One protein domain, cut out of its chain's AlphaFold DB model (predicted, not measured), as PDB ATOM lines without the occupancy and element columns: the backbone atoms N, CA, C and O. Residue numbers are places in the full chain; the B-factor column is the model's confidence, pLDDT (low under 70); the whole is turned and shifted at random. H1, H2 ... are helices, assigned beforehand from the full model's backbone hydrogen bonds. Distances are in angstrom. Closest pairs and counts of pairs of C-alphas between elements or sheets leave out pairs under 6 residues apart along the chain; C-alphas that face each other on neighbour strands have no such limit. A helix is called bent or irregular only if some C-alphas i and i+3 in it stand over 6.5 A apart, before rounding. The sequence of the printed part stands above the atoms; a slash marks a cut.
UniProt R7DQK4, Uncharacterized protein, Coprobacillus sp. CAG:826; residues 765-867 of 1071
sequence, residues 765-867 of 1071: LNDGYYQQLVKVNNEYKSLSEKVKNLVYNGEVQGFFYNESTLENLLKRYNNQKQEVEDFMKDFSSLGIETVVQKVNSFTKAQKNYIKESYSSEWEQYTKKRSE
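This is residues 765 to 867 of the 1071 residues of an uncharacterized protein of Coprobacillus sp. CAG:826 (UniProt R7DQK4). Picture a loose rod built along one long helix, H3: H1 runs back beside its first half, and the short H4, H5 and H6 gather around its second half. H2 and a long loop, residues 792 to 804, lie toward the H1 end. The printed part has 103 residues with six named helices, H1 to H6 in chain order, and no named strand, an all-helix class. The radius of gyration of the C-alphas is 17.8 A, and the spans are 59 by 28 by 19 A.

Start at H1, residues 767 to 782; its residues 770 to 777 touch H3, residues 805 to 829, at a shallow tilt of 25 degrees, opposite ways, closest at the C-alphas of Asn 777 and Leu 806, 6.3 A. H2, residues 785 to 791, is close to H1 but not clearly touching, and apart from H3. H4, residues 832 to 841, is close to H3 but not clearly touching, with the C-alphas of Phe 827 and Val 835 closest at 7.1 A. H5, residues 844 to 853, touches residues 816 to 820 of H3 at a steep tilt of 55 degrees, closest at the C-alphas of Gln 816 and Gln 846, 6.5 A. H6, residues 855 to 867, only just touches H4, with 3 pairs of C-alphas within 8 A, the closest those of Ile 832 and Arg 865, 7.0 A. Helix packing is mostly crossed, but only just, with 1 of 3 touching pairs at a shallow tilt. In H1, H4, H5 and H6 every O i to N i+4 pair is within hydrogen-bond range; in H2 2 of 3 are, in H3 18 of 21.

Find C-alpha 767 at (144.535, 130.897, 75.189), where H1 begins its 22.2 A. H3 starts at C-alpha 805, (151.572, 147.068, 83.017), and spans 37.0 A; it is irregular, with C-alphas 825 and 828 7.6 A apart. H6, 18.0 A long, ends at C-alpha 867, (126.190, 117.092, 98.529).

The C-alphas farthest apart, of Lys 786 and Glu 867, are 59.3 A apart. The printed part has no cut. The link from H2 to H3 is long, and its residues 793 to 803 have pLDDT under 70.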
ATOM      1  N   LEU A 765     141.994 133.926  81.900       93.56
ATOM      2  CA  LEU A 765     142.996 132.853  81.875       93.56
ATOM      3  C   LEU A 765     142.702 131.822  80.775       93.56
ATOM      4  O   LEU A 765     142.564 130.639  81.050       93.56
ATOM      5  N   ASN A 766     142.597 132.255  79.520       90.00
ATOM      6  CA  ASN A 766     142.436 131.350  78.374       90.00
ATOM      7  C   ASN A 766     143.459 131.654  77.267       90.00
ATOM      8  O   ASN A 766     144.174 132.661  77.317       90.00
ATOM      9  N   ASP A 767     143.564 130.760  76.282       87.19
ATOM     10  CA  ASP A 767     144.535 130.897  75.189       87.19
ATOM     11  C   ASP A 767     144.240 132.117  74.304       87.19
ATOM     12  O   ASP A 767     145.169 132.750  73.801       87.19
ATOM     13  N   GLY A 768     142.963 132.483  74.143       89.94
ATOM     14  CA  GLY A 768     142.548 133.659  73.375       89.94
ATOM     15  C   GLY A 768     143.063 134.962  73.989       89.94
ATOM     16  O   GLY A 768     143.690 135.759  73.291       89.94
ATOM     17  N   TYR A 769     142.873 135.142  75.298       93.19
ATOM     18  CA  TYR A 769     143.401 136.281  76.047       93.19
ATOM     19  C   TYR A 769     144.927 136.313  76.005       93.19
ATOM     20  O   TYR A 769     145.508 137.347  75.690       93.19
ATOM     21  N   TYR A 770     145.596 135.177  76.231       92.69
ATOM     22  CA  TYR A 770     147.058 135.112  76.161       92.69
ATOM     23  C   TYR A 770     147.591 135.524  74.785       92.69
ATOM     24  O   TYR A 770     148.530 136.314  74.693       92.69
ATOM     25  N   GLN A 771     146.972 135.044  73.701       92.75
ATOM     26  CA  GLN A 771     147.345 135.437  72.343       92.75
ATOM     27  C   GLN A 771     147.137 136.935  72.101       92.75
ATOM     28  O   GLN A 771     147.990 137.568  71.476       92.75
ATOM     29  N   GLN A 772     146.040 137.513  72.598       93.62
ATOM     30  CA  GLN A 772     145.794 138.954  72.508       93.62
ATOM     31  C   GLN A 772     146.809 139.759  73.323       93.62
ATOM     32  O   GLN A 772     147.396 140.694  72.784       93.62
ATOM     33  N   LEU A 773     147.088 139.362  74.565       91.88
ATOM     34  CA  LEU A 773     148.081 139.995  75.428       91.88
ATOM     35  C   LEU A 773     149.477 139.962  74.794       91.88
ATOM     36  O   LEU A 773     150.148 140.988  74.717       91.88
ATOM     37  N   VAL A 774     149.907 138.810  74.268       91.56
ATOM     38  CA  VAL A 774     151.185 138.678  73.548       91.56
ATOM     39  C   VAL A 774     151.196 139.541  72.287       91.56
ATOM     40  O   VAL A 774     152.201 140.193  72.001       91.56
ATOM     41  N   LYS A 775     150.091 139.584  71.535       93.31
ATOM     42  CA  LYS A 775     149.960 140.423  70.339       93.31
ATOM     43  C   LYS A 775     150.097 141.907  70.681       93.31
ATOM     44  O   LYS A 775     150.931 142.568  70.072       93.31
ATOM     45  N   VAL A 776     149.341 142.416  71.655       92.19
ATOM     46  CA  VAL A 776     149.408 143.824  72.083       92.19
ATOM     47  C   VAL A 776     150.780 144.150  72.667       92.19
ATOM     48  O   VAL A 776     151.340 145.183  72.324       92.19
ATOM     49  N   ASN A 777     151.384 143.250  73.450       89.44
ATOM     50  CA  ASN A 777     152.747 143.426  73.956       89.44
ATOM     51  C   ASN A 777     153.780 143.536  72.820       89.44
ATOM     52  O   ASN A 777     154.654 144.398  72.848       89.44
ATOM     53  N   ASN A 778     153.665 142.706  71.781       90.38
ATOM     54  CA  ASN A 778     154.535 142.795  70.609       90.38
ATOM     55  C   ASN A 778     154.286 144.078  69.800       90.38
ATOM     56  O   ASN A 778     155.246 144.714  69.366       90.38
ATOM     57  N   GLU A 779     153.022 144.476  69.618       92.56
ATOM     58  CA  GLU A 779     152.669 145.743  68.970       92.56
ATOM     59  C   GLU A 779     153.260 146.929  69.740       92.56
ATOM     60  O   GLU A 779     153.935 147.759  69.137       92.56
ATOM     61  N   TYR A 780     153.097 146.966  71.064       90.44
ATOM     62  CA  TYR A 780     153.683 147.977  71.941       90.44
ATOM     63  C   TYR A 780     155.216 148.013  71.833       90.44
ATOM     64  O   TYR A 780     155.795 149.068  71.578       90.44
ATOM     65  N   LYS A 781     155.890 146.858  71.918       88.25
ATOM     66  CA  LYS A 781     157.355 146.757  71.772       88.25
ATOM     67  C   LYS A 781     157.858 147.254  70.416       88.25
ATOM     68  O   LYS A 781     158.983 147.749  70.347       88.25
ATOM     69  N   SER A 782     157.039 147.137  69.369       90.50
ATOM     70  CA  SER A 782     157.353 147.606  68.014       90.50
ATOM     71  C   SER A 782     157.148 149.111  67.795       90.50
ATOM     72  O   SER A 782     157.600 149.632  66.775       90.50
ATOM     73  N   LEU A 783     156.483 149.811  68.722       90.94
ATOM     74  CA  LEU A 783     156.321 151.263  68.652       90.94
ATOM     75  C   LEU A 783     157.679 151.969  68.769       90.94
ATOM     76  O   LEU A 783     158.609 151.478  69.410       90.94
ATOM     77  N   SER A 784     157.780 153.152  68.167       90.19
ATOM     78  CA  SER A 784     158.912 154.051  68.399       90.19
ATOM     79  C   SER A 784     158.909 154.564  69.836       90.19
ATOM     80  O   SER A 784     157.834 154.791  70.390       90.19
ATOM     81  N   GLU A 785     160.089 154.859  70.378       85.31
ATOM     82  CA  GLU A 785     160.250 155.350  71.754       85.31
ATOM     83  C   GLU A 785     159.386 156.580  72.059       85.31
ATOM     84  O   GLU A 785     158.620 156.562  73.015       85.31
ATOM     85  N   LYS A 786     159.345 157.561  71.142       85.75
ATOM     86  CA  LYS A 786     158.457 158.736  71.242       85.75
ATOM     87  C   LYS A 786     156.986 158.380  71.505       85.75
ATOM     88  O   LYS A 786     156.308 159.041  72.278       85.75
ATOM     89  N   VAL A 787     156.473 157.334  70.848       88.56
ATOM     90  CA  VAL A 787     155.078 156.902  71.041       88.56
ATOM     91  C   VAL A 787     154.952 156.140  72.354       88.56
ATOM     92  O   VAL A 787     153.966 156.332  73.049       88.56
ATOM     93  N   LYS A 788     155.929 155.296  72.713       85.19
ATOM     94  CA  LYS A 788     155.905 154.549  73.980       85.19
ATOM     95  C   LYS A 788     155.848 155.473  75.193       85.19
ATOM     96  O   LYS A 788     155.016 155.212  76.059       85.19
ATOM     97  N   ASN A 789     156.629 156.556  75.196       81.75
ATOM     98  CA  ASN A 789     156.620 157.570  76.257       81.75
ATOM     99  C   ASN A 789     155.206 158.132  76.480       81.75
ATOM    100  O   ASN A 789     154.744 158.231  77.611       81.75
ATOM    101  N   LEU A 790     154.475 158.393  75.391       86.31
ATOM    102  CA  LEU A 790     153.097 158.884  75.426       86.31
ATOM    103  C   LEU A 790     152.062 157.813  75.785       86.31
ATOM    104  O   LEU A 790     150.943 158.155  76.143       86.31
ATOM    105  N   VAL A 791     152.354 156.513  75.677       84.38
ATOM    106  CA  VAL A 791     151.369 155.476  76.035       84.38
ATOM    107  C   VAL A 791     151.138 155.441  77.544       84.38
ATOM    108  O   VAL A 791     150.063 155.011  77.923       84.38
ATOM    109  N   TYR A 792     152.084 155.895  78.376       71.50
ATOM    110  CA  TYR A 792     152.081 155.911  79.851       71.50
ATOM    111  C   TYR A 792     151.616 154.611  80.546       71.50
ATOM    112  O   TYR A 792     152.435 153.963  81.184       71.50
ATOM    113  N   ASN A 793     150.395 154.124  80.322       60.22
ATOM    114  CA  ASN A 793     149.849 152.802  80.675       60.22
ATOM    115  C   ASN A 793     150.764 151.640  80.279       60.22
ATOM    116  O   ASN A 793     150.748 150.601  80.926       60.22
ATOM    117  N   GLY A 794     151.568 151.799  79.227       55.78
ATOM    118  CA  GLY A 794     152.534 150.796  78.778       55.78
ATOM    119  C   GLY A 794     153.791 150.697  79.640       55.78
ATOM    120  O   GLY A 794     154.436 149.660  79.589       55.78
ATOM    121  N   GLU A 795     154.122 151.718  80.442       58.50
ATOM    122  CA  GLU A 795     155.347 151.786  81.260       58.50
ATOM    123  C   GLU A 795     155.112 152.093  82.746       58.50
ATOM    124  O   GLU A 795     156.087 152.160  83.492       58.50
ATOM    125  N   VAL A 796     153.867 152.268  83.216       55.75
ATOM    126  CA  VAL A 796     153.610 152.569  84.636       55.75
ATOM    127  C   VAL A 796     154.197 151.473  85.535       55.75
ATOM    128  O   VAL A 796     153.629 150.393  85.687       55.75
ATOM    129  N   GLN A 797     155.334 151.773  86.162       51.97
ATOM    130  CA  GLN A 797     155.918 150.969  87.229       51.97
ATOM    131  C   GLN A 797     155.164 151.297  88.520       51.97
ATOM    132  O   GLN A 797     155.272 152.404  89.050       51.97
ATOM    133  N   GLY A 798     154.355 150.356  89.007       44.78
ATOM    134  CA  GLY A 798     153.684 150.497  90.298       44.78
ATOM    135  C   GLY A 798     154.682 150.460  91.463       44.78
ATOM    136  O   GLY A 798     155.748 149.863  91.356       44.78
ATOM    137  N   PHE A 799     154.318 151.042  92.609       39.34
ATOM    138  CA  PHE A 799     155.157 151.158  93.816       39.34
ATOM    139  C   PHE A 799     155.843 149.845  94.267       39.34
ATOM    140  O   PHE A 799     156.950 149.870  94.798       39.34
ATOM    141  N   PHE A 800     155.221 148.687  94.016       39.34
ATOM    142  CA  PHE A 800     155.753 147.361  94.370       39.34
ATOM    143  C   PHE A 800     156.286 146.548  93.177       39.34
ATOM    144  O   PHE A 800     156.795 145.440  93.365       39.34
ATOM    145  N   TYR A 801     156.182 147.075  91.953       45.62
ATOM    146  CA  TYR A 801     156.505 146.365  90.720       45.62
ATOM    147  C   TYR A 801     157.347 147.255  89.798       45.62
ATOM    148  O   TYR A 801     156.833 148.157  89.145       45.62
ATOM    149  N   ASN A 802     158.639 146.944  89.666       55.41
ATOM    150  CA  ASN A 802     159.538 147.558  88.673       55.41
ATOM    151  C   ASN A 802     159.236 147.098  87.224       55.41
ATOM    152  O   ASN A 802     160.137 147.038  86.394       55.41
ATOM    153  N   GLU A 803     158.000 146.693  86.928       66.75
ATOM    154  CA  GLU A 803     157.594 146.028  85.687       66.75
ATOM    155  C   GLU A 803     156.469 146.836  85.027       66.75
ATOM    156  O   GLU A 803     155.606 147.374  85.720       66.75
ATOM    157  N   SER A 804     156.479 146.915  83.695       73.00
ATOM    158  CA  SER A 804     155.415 147.576  82.921       73.00
ATOM    159  C   SER A 804     154.045 146.916  83.133       73.00
ATOM    160  O   SER A 804     153.972 145.720  83.414       73.00
ATOM    161  N   THR A 805     152.937 147.633  82.908       77.88
ATOM    162  CA  THR A 805     151.572 147.068  83.017       77.88
ATOM    163  C   THR A 805     151.387 145.806  82.171       77.88
ATOM    164  O   THR A 805     150.830 144.818  82.643       77.88
ATOM    165  N   LEU A 806     151.896 145.788  80.933       84.50
ATOM    166  CA  LEU A 806     151.802 144.619  80.048       84.50
ATOM    167  C   LEU A 806     152.625 143.424  80.559       84.50
ATOM    168  O   LEU A 806     152.184 142.278  80.439       84.50
ATOM    169  N   GLU A 807     153.801 143.661  81.146       82.50
ATOM    170  CA  GLU A 807     154.596 142.609  81.795       82.50
ATOM    171  C   GLU A 807     153.936 142.111  83.078       82.50
ATOM    172  O   GLU A 807     153.904 140.901  83.313       82.50
ATOM    173  N   ASN A 808     153.344 143.015  83.858       84.00
ATOM    174  CA  ASN A 808     152.576 142.676  85.046       84.00
ATOM    175  C   ASN A 808     151.379 141.792  84.675       84.00
ATOM    176  O   ASN A 808     151.228 140.713  85.242       84.00
ATOM    177  N   LEU A 809     150.595 142.160  83.656       88.00
ATOM    178  CA  LEU A 809     149.488 141.338  83.154       88.00
ATOM    179  C   LEU A 809     149.965 139.950  82.701       88.00
ATOM    180  O   LEU A 809     149.319 138.948  83.007       88.00
ATOM    181  N   LEU A 810     151.120 139.864  82.032       88.44
ATOM    182  CA  LEU A 810     151.694 138.588  81.591       88.44
ATOM    183  C   LEU A 810     152.139 137.718  82.774       88.44
ATOM    184  O   LEU A 810     151.876 136.515  82.806       88.44
ATOM    185  N   LYS A 811     152.794 138.321  83.765       87.94
ATOM    186  CA  LYS A 811     153.222 137.648  84.993       87.94
ATOM    187  C   LYS A 811     152.028 137.214  85.833       87.94
ATOM    188  O   LYS A 811     152.003 136.078  86.296       87.94
ATOM    189  N   ARG A 812     151.012 138.070  85.968       89.31
ATOM    190  CA  ARG A 812     149.735 137.767  86.619       89.31
ATOM    191  C   ARG A 812     149.043 136.597  85.928       89.31
ATOM    192  O   ARG A 812     148.640 135.670  86.622       89.31
ATOM    193  N   TYR A 813     148.965 136.593  84.594       93.69
ATOM    194  CA  TYR A 813     148.432 135.468  83.819       93.69
ATOM    195  C   TYR A 813     149.187 134.169  84.132       93.69
ATOM    196  O   TYR A 813     148.572 133.182  84.529       93.69
ATOM    197  N   ASN A 814     150.519 134.180  84.011       92.44
ATOM    198  CA  ASN A 814     151.343 132.988  84.221       92.44
ATOM    199  C   ASN A 814     151.246 132.470  85.661       92.44
ATOM    200  O   ASN A 814     151.016 131.282  85.859       92.44
ATOM    201  N   ASN A 815     151.366 133.351  86.658       93.25
ATOM    202  CA  ASN A 815     151.296 132.979  88.069       93.25
ATOM    203  C   ASN A 815     149.921 132.418  88.428       93.25
ATOM    204  O   ASN A 815     149.834 131.343  89.011       93.25
ATOM    205  N   GLN A 816     148.840 133.106  88.048       94.50
ATOM    206  CA  GLN A 816     147.491 132.653  88.386       94.50
ATOM    207  C   GLN A 816     147.131 131.334  87.695       94.50
ATOM    208  O   GLN A 816     146.467 130.499  88.310       94.50
ATOM    209  N   LYS A 817     147.581 131.129  86.448       94.19
ATOM    210  CA  LYS A 817     147.418 129.860  85.727       94.19
ATOM    211  C   LYS A 817     148.217 128.737  86.392       94.19
ATOM    212  O   LYS A 817     147.646 127.694  86.691       94.19
ATOM    213  N   GLN A 818     149.494 128.974  86.694       93.75
ATOM    214  CA  GLN A 818     150.380 128.024  87.376       93.75
ATOM    215  C   GLN A 818     149.822 127.613  88.748       93.75
ATOM    216  O   GLN A 818     149.792 126.429  89.063       93.75
ATOM    217  N   GLU A 819     149.326 128.565  89.545       94.56
ATOM    218  CA  GLU A 819     148.692 128.283  90.840       94.56
ATOM    219  C   GLU A 819     147.499 127.332  90.715       94.56
ATOM    220  O   GLU A 819     147.312 126.459  91.567       94.56
ATOM    221  N   VAL A 820     146.692 127.496  89.663       94.19
ATOM    222  CA  VAL A 820     145.579 126.589  89.371       94.19
ATOM    223  C   VAL A 820     146.104 125.225  88.937       94.19
ATOM    224  O   VAL A 820     145.674 124.216  89.485       94.19
ATOM    225  N   GLU A 821     147.039 125.169  87.989       93.38
ATOM    226  CA  GLU A 821     147.598 123.908  87.486       93.38
ATOM    227  C   GLU A 821     148.273 123.091  88.600       93.38
ATOM    228  O   GLU A 821     148.099 121.874  88.670       93.38
ATOM    229  N   ASP A 822     149.008 123.746  89.502       92.81
ATOM    230  CA  ASP A 822     149.647 123.107  90.653       92.81
ATOM    231  C   ASP A 822     148.614 122.607  91.665       92.81
ATOM    232  O   ASP A 822     148.711 121.472  92.129       92.81
ATOM    233  N   PHE A 823     147.570 123.394  91.946       93.69
ATOM    234  CA  PHE A 823     146.446 122.936  92.762       93.69
ATOM    235  C   PHE A 823     145.740 121.717  92.149       93.69
ATOM    236  O   PHE A 823     145.409 120.767  92.863       93.69
ATOM    237  N   MET A 824     145.547 121.706  90.827       92.88
ATOM    238  CA  MET A 824     144.859 120.619  90.130       92.88
ATOM    239  C   MET A 824     145.650 119.304  90.110       92.88
ATOM    240  O   MET A 824     145.033 118.242  90.028       92.88
ATOM    241  N   LYS A 825     146.984 119.328  90.269       90.19
ATOM    242  CA  LYS A 825     147.802 118.102  90.410       90.19
ATOM    243  C   LYS A 825     147.441 117.304  91.662       90.19
ATOM    244  O   LYS A 825     147.322 116.081  91.592       90.19
ATOM    245  N   ASP A 826     147.224 117.995  92.778       87.44
ATOM    246  CA  ASP A 826     146.934 117.367  94.071       87.44
ATOM    247  C   ASP A 826     145.428 117.258  94.356       87.44
ATOM    248  O   ASP A 826     145.026 116.544  95.278       87.44
ATOM    249  N   PHE A 827     144.584 117.904  93.543       87.94
ATOM    250  CA  PHE A 827     143.133 118.038  93.721       87.94
ATOM    251  C   PHE A 827     142.420 116.738  94.127       87.94
ATOM    252  O   PHE A 827     141.637 116.724  95.075       87.94
ATOM    253  N   SER A 828     142.722 115.624  93.454       83.06
ATOM    254  CA  SER A 828     142.076 114.324  93.707       83.06
ATOM    255  C   SER A 828     142.422 113.690  95.066       83.06
ATOM    256  O   SER A 828     141.702 112.802  95.527       83.06
ATOM    257  N   SER A 829     143.502 114.143  95.709       84.06
ATOM    258  CA  SER A 829     143.999 113.638  96.997       84.06
ATOM    259  C   SER A 829     143.575 114.487  98.202       84.06
ATOM    260  O   SER A 829     143.725 114.051  99.345       84.06
ATOM    261  N   LEU A 830     143.028 115.682  97.959       87.12
ATOM    262  CA  LEU A 830     142.646 116.636  98.996       87.12
ATOM    263  C   LEU A 830     141.236 116.361  99.544       87.12
ATOM    264  O   LEU A 830     140.327 115.929  98.832       87.12
ATOM    265  N   GLY A 831     141.041 116.643 100.835       86.44
ATOM    266  CA  GLY A 831     139.720 116.615 101.466       86.44
ATOM    267  C   GLY A 831     138.831 117.762 100.977       86.44
ATOM    268  O   GLY A 831     139.329 118.843 100.660       86.44
ATOM    269  N   ILE A 832     137.508 117.548 100.952       84.69
ATOM    270  CA  ILE A 832     136.546 118.517 100.397       84.69
ATOM    271  C   ILE A 832     136.649 119.902 101.057       84.69
ATOM    272  O   ILE A 832     136.593 120.904 100.355       84.69
ATOM    273  N   GLU A 833     136.901 119.979 102.368       84.38
ATOM    274  CA  GLU A 833     137.074 121.253 103.085       84.38
ATOM    275  C   GLU A 833     138.292 122.050 102.594       84.38
ATOM    276  O   GLU A 833     138.192 123.251 102.344       84.38
ATOM    277  N   THR A 834     139.433 121.384 102.393       86.94
ATOM    278  CA  THR A 834     140.660 122.015 101.883       86.94
ATOM    279  C   THR A 834     140.474 122.500 100.446       86.94
ATOM    280  O   THR A 834     140.899 123.602 100.097       86.94
ATOM    281  N   VAL A 835     139.789 121.703  99.620       88.44
ATOM    282  CA  VAL A 835     139.444 122.072  98.242       88.44
ATOM    283  C   VAL A 835     138.523 123.296  98.229       88.44
ATOM    284  O   VAL A 835     138.777 124.234  97.479       88.44
ATOM    285  N   VAL A 836     137.496 123.339  99.086       86.50
ATOM    286  CA  VAL A 836     136.582 124.488  99.222       86.50
ATOM    287  C   VAL A 836     137.335 125.758  99.610       86.50
ATOM    288  O   VAL A 836     137.178 126.777  98.942       86.50
ATOM    289  N   GLN A 837     138.189 125.705 100.638       85.38
ATOM    290  CA  GLN A 837     138.979 126.866 101.071       85.38
ATOM    291  C   GLN A 837     139.874 127.408  99.949       85.38
ATOM    292  O   GLN A 837     139.962 128.621  99.742       85.38
ATOM    293  N   LYS A 838     140.524 126.516  99.192       89.31
ATOM    294  CA  LYS A 838     141.425 126.927  98.114       89.31
ATOM    295  C   LYS A 838     140.672 127.460  96.894       89.31
ATOM    296  O   LYS A 838     141.028 128.518  96.394       89.31
ATOM    297  N   VAL A 839     139.592 126.804  96.468       87.81
ATOM    298  CA  VAL A 839     138.759 127.284  95.351       87.81
ATOM    299  C   VAL A 839     138.094 128.619  95.687       87.81
ATOM    300  O   VAL A 839     138.016 129.490  94.824       87.81
ATOM    301  N   ASN A 840     137.651 128.829  96.931       83.56
ATOM    302  CA  ASN A 840     137.046 130.101  97.333       83.56
ATOM    303  C   ASN A 840     138.047 131.266  97.297       83.56
ATOM    304  O   ASN A 840     137.637 132.366  96.930       83.56
ATOM    305  N   SER A 841     139.333 131.024  97.593       86.06
ATOM    306  CA  SER A 841     140.386 132.052  97.517       86.06
ATOM    307  C   SER A 841     140.866 132.366  96.097       86.06
ATOM    308  O   SER A 841     141.554 133.365  95.897       86.06
ATOM    309  N   PHE A 842     140.486 131.568  95.095       90.12
ATOM    310  CA  PHE A 842     140.802 131.863  93.700       90.12
ATOM    311  C   PHE A 842     139.985 133.025  93.130       90.12
ATOM    312  O   PHE A 842     138.795 133.203  93.416       90.12
ATOM    313  N   THR A 843     140.627 133.778  92.238       88.19
ATOM    314  CA  THR A 843     139.998 134.857  91.467       88.19
ATOM    315  C   THR A 843     138.948 134.320  90.487       88.19
ATOM    316  O   THR A 843     138.932 133.136  90.138       88.19
ATOM    317  N   LYS A 844     138.073 135.202  89.981       86.25
ATOM    318  CA  LYS A 844     137.070 134.851  88.956       86.25
ATOM    319  C   LYS A 844     137.708 134.217  87.713       86.25
ATOM    320  O   LYS A 844     137.215 133.205  87.221       86.25
ATOM    321  N   ALA A 845     138.833 134.763  87.248       89.69
ATOM    322  CA  ALA A 845     139.554 134.244  86.087       89.69
ATOM    323  C   ALA A 845     140.122 132.831  86.334       89.69
ATOM    324  O   ALA A 845     139.987 131.962  85.475       89.69
ATOM    325  N   GLN A 846     140.671 132.570  87.527       93.62
ATOM    326  CA  GLN A 846     141.128 131.236  87.949       93.62
ATOM    327  C   GLN A 846     139.984 130.224  88.013       93.62
ATOM    328  O   GLN A 846     140.107 129.128  87.474       93.62
ATOM    329  N   LYS A 847     138.843 130.595  88.606       89.94
ATOM    330  CA  LYS A 847     137.655 129.726  88.666       89.94
ATOM    331  C   LYS A 847     137.148 129.360  87.267       89.94
ATOM    332  O   LYS A 847     136.883 128.190  87.010       89.94
ATOM    333  N   ASN A 848     137.063 130.329  86.353       91.06
ATOM    334  CA  ASN A 848     136.654 130.076  84.967       91.06
ATOM    335  C   ASN A 848     137.632 129.145  84.239       91.06
ATOM    336  O   ASN A 848     137.201 128.213  83.566       91.06
ATOM    337  N   TYR A 849     138.938 129.335  84.438       93.38
ATOM    338  CA  TYR A 849     139.947 128.453  83.857       93.38
ATOM    339  C   TYR A 849     139.812 127.002  84.336       93.38
ATOM    340  O   TYR A 849     139.919 126.084  83.524       93.38
ATOM    341  N   ILE A 850     139.503 126.784  85.622       91.75
ATOM    342  CA  ILE A 850     139.218 125.441  86.150       91.75
ATOM    343  C   ILE A 850     137.991 124.839  85.456       91.75
ATOM    344  O   ILE A 850     138.062 123.704  84.987       91.75
ATOM    345  N   LYS A 851     136.891 125.602  85.352       89.56
ATOM    346  CA  LYS A 851     135.645 125.160  84.701       89.56
ATOM    347  C   LYS A 851     135.871 124.711  83.254       89.56
ATOM    348  O   LYS A 851     135.288 123.720  82.827       89.56
ATOM    349  N   GLU A 852     136.711 125.430  82.513       90.06
ATOM    350  CA  GLU A 852     136.987 125.150  81.100       90.06
ATOM    351  C   GLU A 852     138.016 124.028  80.901       90.06
ATOM    352  O   GLU A 852     137.801 123.135  80.081       90.06
ATOM    353  N   SER A 853     139.126 124.055  81.645       91.75
ATOM    354  CA  SER A 853     140.278 123.168  81.402       91.75
ATOM    355  C   SER A 853     140.236 121.862  82.192       91.75
ATOM    356  O   SER A 853     140.867 120.887  81.789       91.75
ATOM    357  N   TYR A 854     139.484 121.827  83.292       92.19
ATOM    358  CA  TYR A 854     139.339 120.672  84.181       92.19
ATOM    359  C   TYR A 854     137.858 120.387  84.452       92.19
ATOM    360  O   TYR A 854     137.435 120.194  85.592       92.19
ATOM    361  N   SER A 855     137.043 120.408  83.395       89.62
ATOM    362  CA  SER A 855     135.581 120.329  83.488       89.62
ATOM    363  C   SER A 855     135.087 119.067  84.198       89.62
ATOM    364  O   SER A 855     134.169 119.152  85.006       89.62
ATOM    365  N   SER A 856     135.723 117.910  83.984       87.62
ATOM    366  CA  SER A 856     135.362 116.663  84.672       87.62
ATOM    367  C   SER A 856     135.625 116.705  86.177       87.62
ATOM    368  O   SER A 856     134.814 116.231  86.975       87.62
ATOM    369  N   GLU A 857     136.762 117.259  86.584       90.06
ATOM    370  CA  GLU A 857     137.155 117.431  87.977       90.06
ATOM    371  C   GLU A 857     136.278 118.487  88.641       90.06
ATOM    372  O   GLU A 857     135.845 118.283  89.774       90.06
ATOM    373  N   TRP A 858     135.958 119.566  87.921       88.81
ATOM    374  CA  TRP A 858     135.008 120.579  88.357       88.81
ATOM    375  C   TRP A 858     133.603 119.996  88.535       88.81
ATOM    376  O   TRP A 858     132.983 120.223  89.562       88.81
ATOM    377  N   GLU A 859     133.106 119.168  87.615       88.56
ATOM    378  CA  GLU A 859     131.812 118.491  87.775       88.56
ATOM    379  C   GLU A 859     131.792 117.578  89.012       88.56
ATOM    380  O   GLU A 859     130.827 117.580  89.783       88.56
ATOM    381  N   GLN A 860     132.866 116.814  89.247       86.44
ATOM    382  CA  GLN A 860     132.984 115.967  90.438       86.44
ATOM    383  C   GLN A 860     133.092 116.783  91.729       86.44
ATOM    384  O   GLN A 860     132.486 116.415  92.739       86.44
ATOM    385  N   TYR A 861     133.868 117.867  91.698       88.69
ATOM    386  CA  TYR A 861     133.984 118.839  92.776       88.69
ATOM    387  C   TYR A 861     132.617 119.399  93.140       88.69
ATOM    388  O   TYR A 861     132.191 119.271  94.284       88.69
ATOM    389  N   THR A 862     131.932 119.964  92.146       88.62
ATOM    390  CA  THR A 862     130.619 120.577  92.264       88.62
ATOM    391  C   THR A 862     129.634 119.587  92.850       88.62
ATOM    392  O   THR A 862     129.007 119.892  93.855       88.62
ATOM    393  N   LYS A 863     129.584 118.353  92.337       87.25
ATOM    394  CA  LYS A 863     128.708 117.317  92.893       87.25
ATOM    395  C   LYS A 863     128.990 117.038  94.375       87.25
ATOM    396  O   LYS A 863     128.064 117.068  95.180       87.25
ATOM    397  N   LYS A 864     130.251 116.789  94.753       87.00
ATOM    398  CA  LYS A 864     130.625 116.508  96.156       87.00
ATOM    399  C   LYS A 864     130.394 117.712  97.072       87.00
ATOM    400  O   LYS A 864     129.976 117.537  98.214       87.00
ATOM    401  N   ARG A 865     130.674 118.924  96.586       89.44
ATOM    402  CA  ARG A 865     130.461 120.168  97.326       89.44
ATOM    403  C   ARG A 865     128.970 120.414  97.532       89.44
ATOM    404  O   ARG A 865     128.569 120.605  98.675       89.44
ATOM    405  N   SER A 866     128.147 120.284  96.493       88.06
ATOM    406  CA  SER A 866     126.689 120.392  96.600       88.06
ATOM    407  C   SER A 866     126.094 119.358  97.551       88.06
ATOM    408  O   SER A 866     125.246 119.712  98.363       88.06
ATOM    409  N   GLU A 867     126.581 118.111  97.541       87.06
ATOM    410  CA  GLU A 867     126.190 117.092  98.529       87.06
ATOM    411  C   GLU A 867     126.565 117.500  99.969       87.06
ATOM    412  O   GLU A 867     125.790 117.259 100.895       87.06
TER     413      GLU A 867